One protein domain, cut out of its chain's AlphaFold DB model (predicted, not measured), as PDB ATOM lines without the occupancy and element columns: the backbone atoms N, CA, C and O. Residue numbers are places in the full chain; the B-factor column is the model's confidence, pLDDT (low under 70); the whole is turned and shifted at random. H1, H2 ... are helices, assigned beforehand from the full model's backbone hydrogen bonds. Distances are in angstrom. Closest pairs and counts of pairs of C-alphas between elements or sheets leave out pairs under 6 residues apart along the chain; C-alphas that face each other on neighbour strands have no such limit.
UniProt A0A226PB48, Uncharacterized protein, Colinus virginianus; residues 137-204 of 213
ATOM      1  N   LYS A 137     -39.617  16.135 -23.960       68.56
ATOM      2  CA  LYS A 137     -38.364  15.369 -24.041       68.56
ATOM      3  C   LYS A 137     -38.012  14.732 -22.698       68.56
ATOM      4  O   LYS A 137     -37.416  13.662 -22.670       68.56
ATOM      5  N   MET A 138     -38.379  15.360 -21.581       69.81
ATOM      6  CA  MET A 138     -38.107  14.821 -20.250       69.81
ATOM      7  C   MET A 138     -38.893  13.557 -19.937       69.81
ATOM      8  O   MET A 138     -38.333  12.588 -19.423       69.81
ATOM      9  N   THR A 139     -40.180  13.548 -20.278       71.38
ATOM     10  CA  THR A 139     -41.009  12.348 -20.119       71.38
ATOM     11  C   THR A 139     -40.511  11.202 -21.004       71.38
ATOM     12  O   THR A 139     -40.439  10.058 -20.551       71.38
ATOM     13  N   GLU A 140     -40.065  11.509 -22.224       75.19
ATOM     14  CA  GLU A 140     -39.453  10.540 -23.136       75.19
ATOM     15  C   GLU A 140     -38.120   9.995 -22.598       75.19
ATOM     16  O   GLU A 140     -37.915   8.780 -22.564       75.19
ATOM     17  N   LEU A 141     -37.244  10.867 -22.089       77.44
ATOM     18  CA  LEU A 141     -35.973  10.470 -21.481       77.44
ATOM     19  C   LEU A 141     -36.175   9.605 -20.232       77.44
ATOM     20  O   LEU A 141     -35.446   8.634 -20.052       77.44
ATOM     21  N   ASN A 142     -37.171   9.907 -19.396       79.50
ATOM     22  CA  ASN A 142     -37.497   9.092 -18.224       79.50
ATOM     23  C   ASN A 142     -38.006   7.694 -18.631       79.50
ATOM     24  O   ASN A 142     -37.591   6.682 -18.066       79.50
ATOM     25  N   SER A 143     -38.847   7.619 -19.666       85.81
ATOM     26  CA  SER A 143     -39.306   6.343 -20.231       85.81
ATOM     27  C   SER A 143     -38.144   5.509 -20.785       85.81
ATOM     28  O   SER A 143     -37.999   4.331 -20.447       85.81
ATOM     29  N   TYR A 144     -37.260   6.131 -21.570       86.56
ATOM     30  CA  TYR A 144     -36.058   5.487 -22.099       86.56
ATOM     31  C   TYR A 144     -35.139   4.985 -20.981       86.56
ATOM     32  O   TYR A 144     -34.712   3.830 -20.989       86.56
ATOM     33  N   PHE A 145     -34.886   5.828 -19.981       85.44
ATOM     34  CA  PHE A 145     -34.071   5.485 -18.824       85.44
ATOM     35  C   PHE A 145     -34.660   4.294 -18.054       85.44
ATOM     36  O   PHE A 145     -33.954   3.342 -17.722       85.44
ATOM     37  N   SER A 146     -35.971   4.316 -17.806       87.25
ATOM     38  CA  SER A 146     -36.710   3.229 -17.155       87.25
ATOM     39  C   SER A 146     -36.549   1.903 -17.903       87.25
ATOM     40  O   SER A 146     -36.269   0.871 -17.290       87.25
ATOM     41  N   ALA A 147     -36.668   1.923 -19.233       89.69
ATOM     42  CA  ALA A 147     -36.462   0.742 -20.066       89.69
ATOM     43  C   ALA A 147     -35.001   0.260 -20.046       89.69
ATOM     44  O   ALA A 147     -34.758  -0.948 -19.978       89.69
ATOM     45  N   PHE A 148     -34.037   1.184 -20.059       91.06
ATOM     46  CA  PHE A 148     -32.610   0.878 -19.981       91.06
ATOM     47  C   PHE A 148     -32.257   0.150 -18.677       91.06
ATOM     48  O   PHE A 148     -31.686  -0.940 -18.728       91.06
ATOM     49  N   VAL A 149     -32.667   0.692 -17.523       92.56
ATOM     50  CA  VAL A 149     -32.398   0.094 -16.201       92.56
ATOM     51  C   VAL A 149     -33.010  -1.298 -16.062       92.56
ATOM     52  O   VAL A 149     -32.405  -2.184 -15.464       92.56
ATOM     53  N   LYS A 150     -34.206  -1.512 -16.621       89.12
ATOM     54  CA  LYS A 150     -34.903  -2.800 -16.519       89.12
ATOM     55  C   LYS A 150     -34.307  -3.886 -17.407       89.12
ATOM     56  O   LYS A 150     -34.258  -5.034 -16.978       89.12
ATOM     57  N   ASN A 151     -33.908  -3.537 -18.630       87.88
ATOM     58  CA  ASN A 151     -33.665  -4.533 -19.677       87.88
ATOM     59  C   ASN A 151     -32.201  -4.658 -20.101       87.88
ATOM     60  O   ASN A 151     -31.799  -5.726 -20.547       87.88
ATOM     61  N   VAL A 152     -31.425  -3.574 -20.022       90.12
ATOM     62  CA  VAL A 152     -30.078  -3.509 -20.614       90.12
ATOM     63  C   VAL A 152     -29.002  -3.378 -19.547       90.12
ATOM     64  O   VAL A 152     -27.948  -3.991 -19.673       90.12
ATOM     65  N   TRP A 153     -29.266  -2.596 -18.500       94.50
ATOM     66  CA  TRP A 153     -28.282  -2.326 -17.460       94.50
ATOM     67  C   TRP A 153     -27.900  -3.594 -16.677       94.50
ATOM     68  O   TRP A 153     -28.765  -4.329 -16.178       94.50
ATOM     69  N   ASP A 154     -26.588  -3.814 -16.565       92.50
ATOM     70  CA  ASP A 154     -25.944  -4.813 -15.715       92.50
ATOM     71  C   ASP A 154     -25.441  -4.174 -14.403       92.50
ATOM     72  O   ASP A 154     -24.482  -3.392 -14.433       92.50
ATOM     73  N   PRO A 155     -26.040  -4.520 -13.246       92.88
ATOM     74  CA  PRO A 155     -25.621  -4.006 -11.942       92.88
ATOM     75  C   PRO A 155     -24.217  -4.417 -11.492       92.88
ATOM     76  O   PRO A 155     -23.659  -3.761 -10.615       92.88
ATOM     77  N   LEU A 156     -23.651  -5.494 -12.046       90.19
ATOM     78  CA  LEU A 156     -22.312  -5.971 -11.679       90.19
ATOM     79  C   LEU A 156     -21.212  -5.322 -12.530       90.19
ATOM     80  O   LEU A 156     -20.032  -5.386 -12.184       90.19
ATOM     81  N   SER A 157     -21.585  -4.649 -13.623       94.06
ATOM     82  CA  SER A 157     -20.642  -3.936 -14.477       94.06
ATOM     83  C   SER A 157     -20.372  -2.527 -13.945       94.06
ATOM     84  O   SER A 157     -21.235  -1.641 -13.971       94.06
ATOM     85  N   THR A 158     -19.132  -2.288 -13.513       94.38
ATOM     86  CA  THR A 158     -18.672  -0.978 -13.026       94.38
ATOM     87  C   THR A 158     -18.826   0.113 -14.088       94.38
ATOM     88  O   THR A 158     -19.433   1.144 -13.810       94.38
ATOM     89  N   SER A 159     -18.392  -0.135 -15.331       94.81
ATOM     90  CA  SER A 159     -18.489   0.875 -16.401       94.81
ATOM     91  C   SER A 159     -19.936   1.221 -16.772       94.81
ATOM     92  O   SER A 159     -20.256   2.383 -17.027       94.81
ATOM     93  N   GLN A 160     -20.846   0.237 -16.773       93.56
ATOM     94  CA  GLN A 160     -22.258   0.513 -17.050       93.56
ATOM     95  C   GLN A 160     -22.894   1.315 -15.915       93.56
ATOM     96  O   GLN A 160     -23.696   2.211 -16.171       93.56
ATOM     97  N   THR A 161     -22.514   1.022 -14.672       94.06
ATOM     98  CA  THR A 161     -22.986   1.747 -13.491       94.06
ATOM     99  C   THR A 161     -22.477   3.189 -13.473       94.06
ATOM    100  O   THR A 161     -23.260   4.103 -13.225       94.06
ATOM    101  N   GLU A 162     -21.215   3.437 -13.827       94.00
ATOM    102  CA  GLU A 162     -20.683   4.800 -13.977       94.00
ATOM    103  C   GLU A 162     -21.436   5.595 -15.050       94.00
ATOM    104  O   GLU A 162     -21.866   6.725 -14.806       94.00
ATOM    105  N   ASN A 163     -21.668   4.989 -16.219       91.50
ATOM    106  CA  ASN A 163     -22.445   5.609 -17.291       91.50
ATOM    107  C   ASN A 163     -23.887   5.911 -16.855       91.50
ATOM    108  O   ASN A 163     -24.414   6.986 -17.157       91.50
ATOM    109  N   LEU A 164     -24.516   4.999 -16.104       91.44
ATOM    110  CA  LEU A 164     -25.853   5.193 -15.546       91.44
ATOM    111  C   LEU A 164     -25.892   6.380 -14.575       91.44
ATOM    112  O   LEU A 164     -26.795   7.210 -14.659       91.44
ATOM    113  N   VAL A 165     -24.905   6.499 -13.684       92.25
ATOM    114  CA  VAL A 165     -24.798   7.614 -12.730       92.25
ATOM    115  C   VAL A 165     -24.621   8.946 -13.462       92.25
ATOM    116  O   VAL A 165     -25.296   9.925 -13.135       92.25
ATOM    117  N   GLN A 166     -23.782   8.992 -14.498       90.56
ATOM    118  CA  GLN A 166     -23.631  10.194 -15.322       90.56
ATOM    119  C   GLN A 166     -24.936  10.579 -16.031       90.56
ATOM    120  O   GLN A 166     -25.271  11.763 -16.109       90.56
ATOM    121  N   LEU A 167     -25.683   9.597 -16.546       87.31
ATOM    122  CA  LEU A 167     -26.982   9.815 -17.182       87.31
ATOM    123  C   LEU A 167     -28.009  10.348 -16.171       87.31
ATOM    124  O   LEU A 167     -28.678  11.340 -16.457       87.31
ATOM    125  N   CYS A 168     -28.076   9.751 -14.976       86.94
ATOM    126  CA  CYS A 168     -28.884  10.233 -13.857       86.94
ATOM    127  C   CYS A 168     -28.600  11.704 -13.561       86.94
ATOM    128  O   CYS A 168     -29.529  12.504 -13.539       86.94
ATOM    129  N   ASN A 169     -27.332  12.076 -13.373       87.88
ATOM    130  CA  ASN A 169     -26.959  13.451 -13.039       87.88
ATOM    131  C   ASN A 169     -27.418  14.434 -14.125       87.88
ATOM    132  O   ASN A 169     -28.085  15.415 -13.811       87.88
ATOM    133  N   LYS A 170     -27.194  14.109 -15.404       84.31
ATOM    134  CA  LYS A 170     -27.639  14.936 -16.543       84.31
ATOM    135  C   LYS A 170     -29.162  15.088 -16.617       84.31
ATOM    136  O   LYS A 170     -29.660  16.147 -16.995       84.31
ATOM    137  N   VAL A 171     -29.909  14.027 -16.308       80.50
ATOM    138  CA  VAL A 171     -31.379  14.040 -16.310       80.50
ATOM    139  C   VAL A 171     -31.903  14.823 -15.105       80.50
ATOM    140  O   VAL A 171     -32.788  15.661 -15.256       80.50
ATOM    141  N   PHE A 172     -31.323  14.633 -13.922       78.88
ATOM    142  CA  PHE A 172     -31.746  15.333 -12.713       78.88
ATOM    143  C   PHE A 172     -31.393  16.818 -12.722       78.88
ATOM    144  O   PHE A 172     -32.229  17.611 -12.308       78.88
ATOM    145  N   GLU A 173     -30.228  17.215 -13.227       80.94
ATOM    146  CA  GLU A 173     -29.861  18.632 -13.380       80.94
ATOM    147  C   GLU A 173     -30.876  19.393 -14.238       80.94
ATOM    148  O   GLU A 173     -31.257  20.518 -13.915       80.94
ATOM    149  N   LYS A 174     -31.373  18.751 -15.299       72.19
ATOM    150  CA  LYS A 174     -32.411  19.308 -16.168       72.19
ATOM    151  C   LYS A 174     -33.816  19.225 -15.546       72.19
ATOM    152  O   LYS A 174     -34.604  20.141 -15.736       72.19
ATOM    153  N   LEU A 175     -34.138  18.175 -14.779       65.12
ATOM    154  CA  LEU A 175     -35.437  18.030 -14.092       65.12
ATOM    155  C   LEU A 175     -35.592  18.956 -12.878       65.12
ATOM    156  O   LEU A 175     -36.711  19.306 -12.530       65.12
ATOM    157  N   VAL A 176     -34.507  19.376 -12.220       61.81
ATOM    158  CA  VAL A 176     -34.559  20.359 -11.113       61.81
ATOM    159  C   VAL A 176     -35.128  21.707 -11.582       61.81
ATOM    160  O   VAL A 176     -35.636  22.484 -10.774       61.81
ATOM    161  N   GLN A 177     -35.106  21.970 -12.891       59.59
ATOM    162  CA  GLN A 177     -35.692  23.162 -13.493       59.59
ATOM    163  C   GLN A 177     -37.226  23.063 -13.641       59.59
ATOM    164  O   GLN A 177     -37.883  24.100 -13.726       59.59
ATOM    165  N   SER A 178     -37.822  21.858 -13.597       58.88
ATOM    166  CA  SER A 178     -39.276  21.645 -13.668       58.88
ATOM    167  C   SER A 178     -39.871  21.336 -12.280       58.88
ATOM    168  O   SER A 178     -39.582  20.344 -11.614       58.88
ATOM    169  N   LYS A 179     -40.705  22.253 -11.783       55.50
ATOM    170  CA  LYS A 179     -41.005  22.420 -10.349       55.50
ATOM    171  C   LYS A 179     -41.976  21.395  -9.723       55.50
ATOM    172  O   LYS A 179     -42.186  21.462  -8.515       55.50
ATOM    173  N   SER A 180     -42.591  20.466 -10.466       58.22
ATOM    174  CA  SER A 180     -43.735  19.682  -9.940       58.22
ATOM    175  C   SER A 180     -43.553  18.160  -9.838       58.22
ATOM    176  O   SER A 180     -44.145  17.564  -8.941       58.22
ATOM    177  N   GLU A 181     -42.736  17.511 -10.676       63.09
ATOM    178  CA  GLU A 181     -42.730  16.032 -10.785       63.09
ATOM    179  C   GLU A 181     -41.432  15.347 -10.321       63.09
ATOM    180  O   GLU A 181     -41.313  14.118 -10.348       63.09
ATOM    181  N   TYR A 182     -40.460  16.125  -9.842       70.62
ATOM    182  CA  TYR A 182     -39.104  15.658  -9.528       70.62
ATOM    183  C   TYR A 182     -39.035  14.590  -8.420       70.62
ATOM    184  O   TYR A 182     -38.252  13.644  -8.501       70.62
ATOM    185  N   SER A 183     -39.840  14.715  -7.360       74.88
ATOM    186  CA  SER A 183     -39.704  13.860  -6.170       74.88
ATOM    187  C   SER A 183     -40.185  12.427  -6.406       74.88
ATOM    188  O   SER A 183     -39.508  11.480  -6.004       74.88
ATOM    189  N   ARG A 184     -41.330  12.258  -7.078       81.19
ATOM    190  CA  ARG A 184     -41.930  10.941  -7.326       81.19
ATOM    191  C   ARG A 184     -41.170  10.164  -8.395       81.19
ATOM    192  O   ARG A 184     -40.835   9.006  -8.182       81.19
ATOM    193  N   THR A 185     -40.801  10.834  -9.486       81.12
ATOM    194  CA  THR A 185     -39.986  10.241 -10.557       81.12
ATOM    195  C   THR A 185     -38.620   9.778 -10.052       81.12
ATOM    196  O   THR A 185     -38.186   8.676 -10.379       81.12
ATOM    197  N   LYS A 186     -37.966  10.559  -9.181       83.06
ATOM    198  CA  LYS A 186     -36.709  10.160  -8.531       83.06
ATOM    199  C   LYS A 186     -36.871   8.919  -7.649       83.06
ATOM    200  O   LYS A 186     -36.017   8.036  -7.691       83.06
ATOM    201  N   GLN A 187     -37.942   8.842  -6.858       88.62
ATOM    202  CA  GLN A 187     -38.218   7.667  -6.024       88.62
ATOM    203  C   GLN A 187     -38.462   6.418  -6.875       88.62
ATOM    204  O   GLN A 187     -37.868   5.378  -6.602       88.62
ATOM    205  N   ASP A 188     -39.260   6.529  -7.938       87.31
ATOM    206  CA  ASP A 188     -39.510   5.420  -8.862       87.31
ATOM    207  C   ASP A 188     -38.217   4.949  -9.541       87.31
ATOM    208  O   ASP A 188     -37.998   3.746  -9.698       87.31
ATOM    209  N   LEU A 189     -37.318   5.881  -9.871       87.62
ATOM    210  CA  LEU A 189     -36.007   5.565 -10.424       87.62
ATOM    211  C   LEU A 189     -35.159   4.725  -9.476       87.62
ATOM    212  O   LEU A 189     -34.649   3.670  -9.853       87.62
ATOM    213  N   ILE A 190     -35.029   5.199  -8.239       90.62
ATOM    214  CA  ILE A 190     -34.260   4.520  -7.199       90.62
ATOM    215  C   ILE A 190     -34.856   3.134  -6.958       90.62
ATOM    216  O   ILE A 190     -34.125   2.149  -6.928       90.62
ATOM    217  N   ASN A 191     -36.184   3.038  -6.869       93.25
ATOM    218  CA  ASN A 191     -36.872   1.765  -6.702       93.25
ATOM    219  C   ASN A 191     -36.579   0.802  -7.859       93.25
ATOM    220  O   ASN A 191     -36.308  -0.368  -7.608       93.25
ATOM    221  N   MET A 192     -36.575   1.269  -9.112       92.56
ATOM    222  CA  MET A 192     -36.219   0.427 -10.262       92.56
ATOM    223  C   MET A 192     -34.776  -0.074 -10.202       92.56
ATOM    224  O   MET A 192     -34.542  -1.255 -10.453       92.56
ATOM    225  N   VAL A 193     -33.824   0.793  -9.852       93.81
ATOM    226  CA  VAL A 193     -32.410   0.420  -9.698       93.81
ATOM    227  C   VAL A 193     -32.255  -0.626  -8.594       93.81
ATOM    228  O   VAL A 193     -31.662  -1.678  -8.822       93.81
ATOM    229  N   VAL A 194     -32.861  -0.393  -7.427       94.88
ATOM    230  CA  VAL A 194     -32.831  -1.329  -6.293       94.88
ATOM    231  C   VAL A 194     -33.477  -2.667  -6.658       94.88
ATOM    232  O   VAL A 194     -32.917  -3.713  -6.346       94.88
ATOM    233  N   LEU A 195     -34.630  -2.661  -7.334       94.88
ATOM    234  CA  LEU A 195     -35.294  -3.885  -7.792       94.88
ATOM    235  C   LEU A 195     -34.420  -4.670  -8.772       94.88
ATOM    236  O   LEU A 195     -34.336  -5.892  -8.669       94.88
ATOM    237  N   ARG A 196     -33.741  -3.982  -9.694       94.50
ATOM    238  CA  ARG A 196     -32.822  -4.618 -10.638       94.50
ATOM    239  C   ARG A 196     -31.620  -5.239  -9.920       94.50
ATOM    240  O   ARG A 196     -31.297  -6.383 -10.212       94.50
ATOM    241  N   MET A 197     -31.015  -4.529  -8.965       95.06
ATOM    242  CA  MET A 197     -29.908  -5.048  -8.149       95.06
ATOM    243  C   MET A 197     -30.321  -6.279  -7.338       95.06
ATOM    244  O   MET A 197     -29.607  -7.275  -7.341       95.06
ATOM    245  N   LYS A 198     -31.489  -6.235  -6.680       95.06
ATOM    246  CA  LYS A 198     -32.031  -7.382  -5.934       95.06
ATOM    247  C   LYS A 198     -32.203  -8.598  -6.833       95.06
ATOM    248  O   LYS A 198     -31.703  -9.666  -6.505       95.06
ATOM    249  N   LYS A 199     -32.821  -8.404  -8.001       93.56
ATOM    250  CA  LYS A 199     -33.011  -9.469  -8.986       93.56
ATOM    251  C   LYS A 199     -31.681 -10.083  -9.436       93.56
ATOM    252  O   LYS A 199     -31.586 -11.297  -9.525       93.56
ATOM    253  N   SER A 200     -30.651  -9.268  -9.663       92.25
ATOM    254  CA  SER A 200     -29.318  -9.770 -10.020       92.25
ATOM    255  C   SER A 200     -28.667 -10.618  -8.925       92.25
ATOM    256  O   SER A 200     -27.934 -11.537  -9.256       92.25
ATOM    257  N   ILE A 201     -28.931 -10.332  -7.648       91.88
ATOM    258  CA  ILE A 201     -28.432 -11.138  -6.522       91.88
ATOM    259  C   ILE A 201     -29.234 -12.438  -6.389       91.88
ATOM    260  O   ILE A 201     -28.668 -13.494  -6.143       91.88
ATOM    261  N   GLU A 202     -30.557 -12.369  -6.548       91.56
ATOM    262  CA  GLU A 202     -31.452 -13.532  -6.460       91.56
ATOM    263  C   GLU A 202     -31.224 -14.543  -7.592       91.56
ATOM    264  O   GLU A 202     -31.411 -15.743  -7.396       91.56
ATOM    265  N   GLU A 203     -30.824 -14.065  -8.772       90.06
ATOM    266  CA  GLU A 203     -30.479 -14.894  -9.931       90.06
ATOM    267  C   GLU A 203     -29.030 -15.419  -9.890       90.06
ATOM    268  O   GLU A 203     -28.654 -16.214 -10.755       90.06
ATOM    269  N   ASP A 204     -28.216 -15.003  -8.914       89.81
ATOM    270  CA  ASP A 204     -26.815 -15.417  -8.809       89.81
ATOM    271  C   ASP A 204     -26.678 -16.859  -8.289       89.81
ATOM    272  O   ASP A 204     -27.379 -17.306  -7.373       89.81
TER     273      ASP A 204
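This is residues 137 to 204 of the 213 residues of an uncharacterized protein of Colinus virginianus (UniProt A0A226PB48). Picture three helices, H1, H2 and H3, running lengthwise as a small up-and-down bundle, each running against the one before it in the chain, with their centres at the corners of a triangle. The bundle is thinly joined, with few close C-alpha pairs between its helices, and short links turn the chain at opposite ends. The printed part has 68 residues with three named helices, in the order H1, H2, H3, and no named strand; its class is all helix. It is compact, with a radius of gyration of the C-alphas of 12.4 A, and elongated, spanning 40 by 21 by 15 A.

Find C-alpha 137 at (-38.364, 15.369, -24.041), where H1 begins; it covers residues 137 to 151, 20.9 A long. Next look at C-alpha 158 at (-18.672, -0.978, -13.026), where H2 begins; it runs to residue 175 over 25.4 A. H3, residues 182 to 202, is the longest at 30.3 A and ends at C-alpha 202, (-31.452, -13.532, -6.460).

H1 and H2 form a helical hairpin and only just touch, with 3 pairs of C-alphas within 8 A. Look at residues 138 to 141 of H1 and 171 to 175 of H2, where the closest C-alphas, of Met 138 and Leu 175, are 7.4 A apart. Their tilt is shallow, 22 degrees, opposite ways. H1 touches H3 with residues 146 to 150 alone; the closest C-alphas, of Lys 150 and Arg 196, are 6.5 A apart. These two run the same way at a shallow tilt of 12 degrees. H2 and H3 are close but not clearly touching, and their closest C-alphas, of Leu 175 and Tyr 182, are 6.3 A apart. In H1 and H3 every O i to N i+4 pair is within hydrogen-bond range; in H2, 13 of 14 are.

The two C-alphas farthest apart, of Lys 179 and Asp 204, are 40.4 A apart. The printed part has no cut, and both links are short. In the B-factor column find pLDDT under 70 at residues 137 to 138 and 175 to 181.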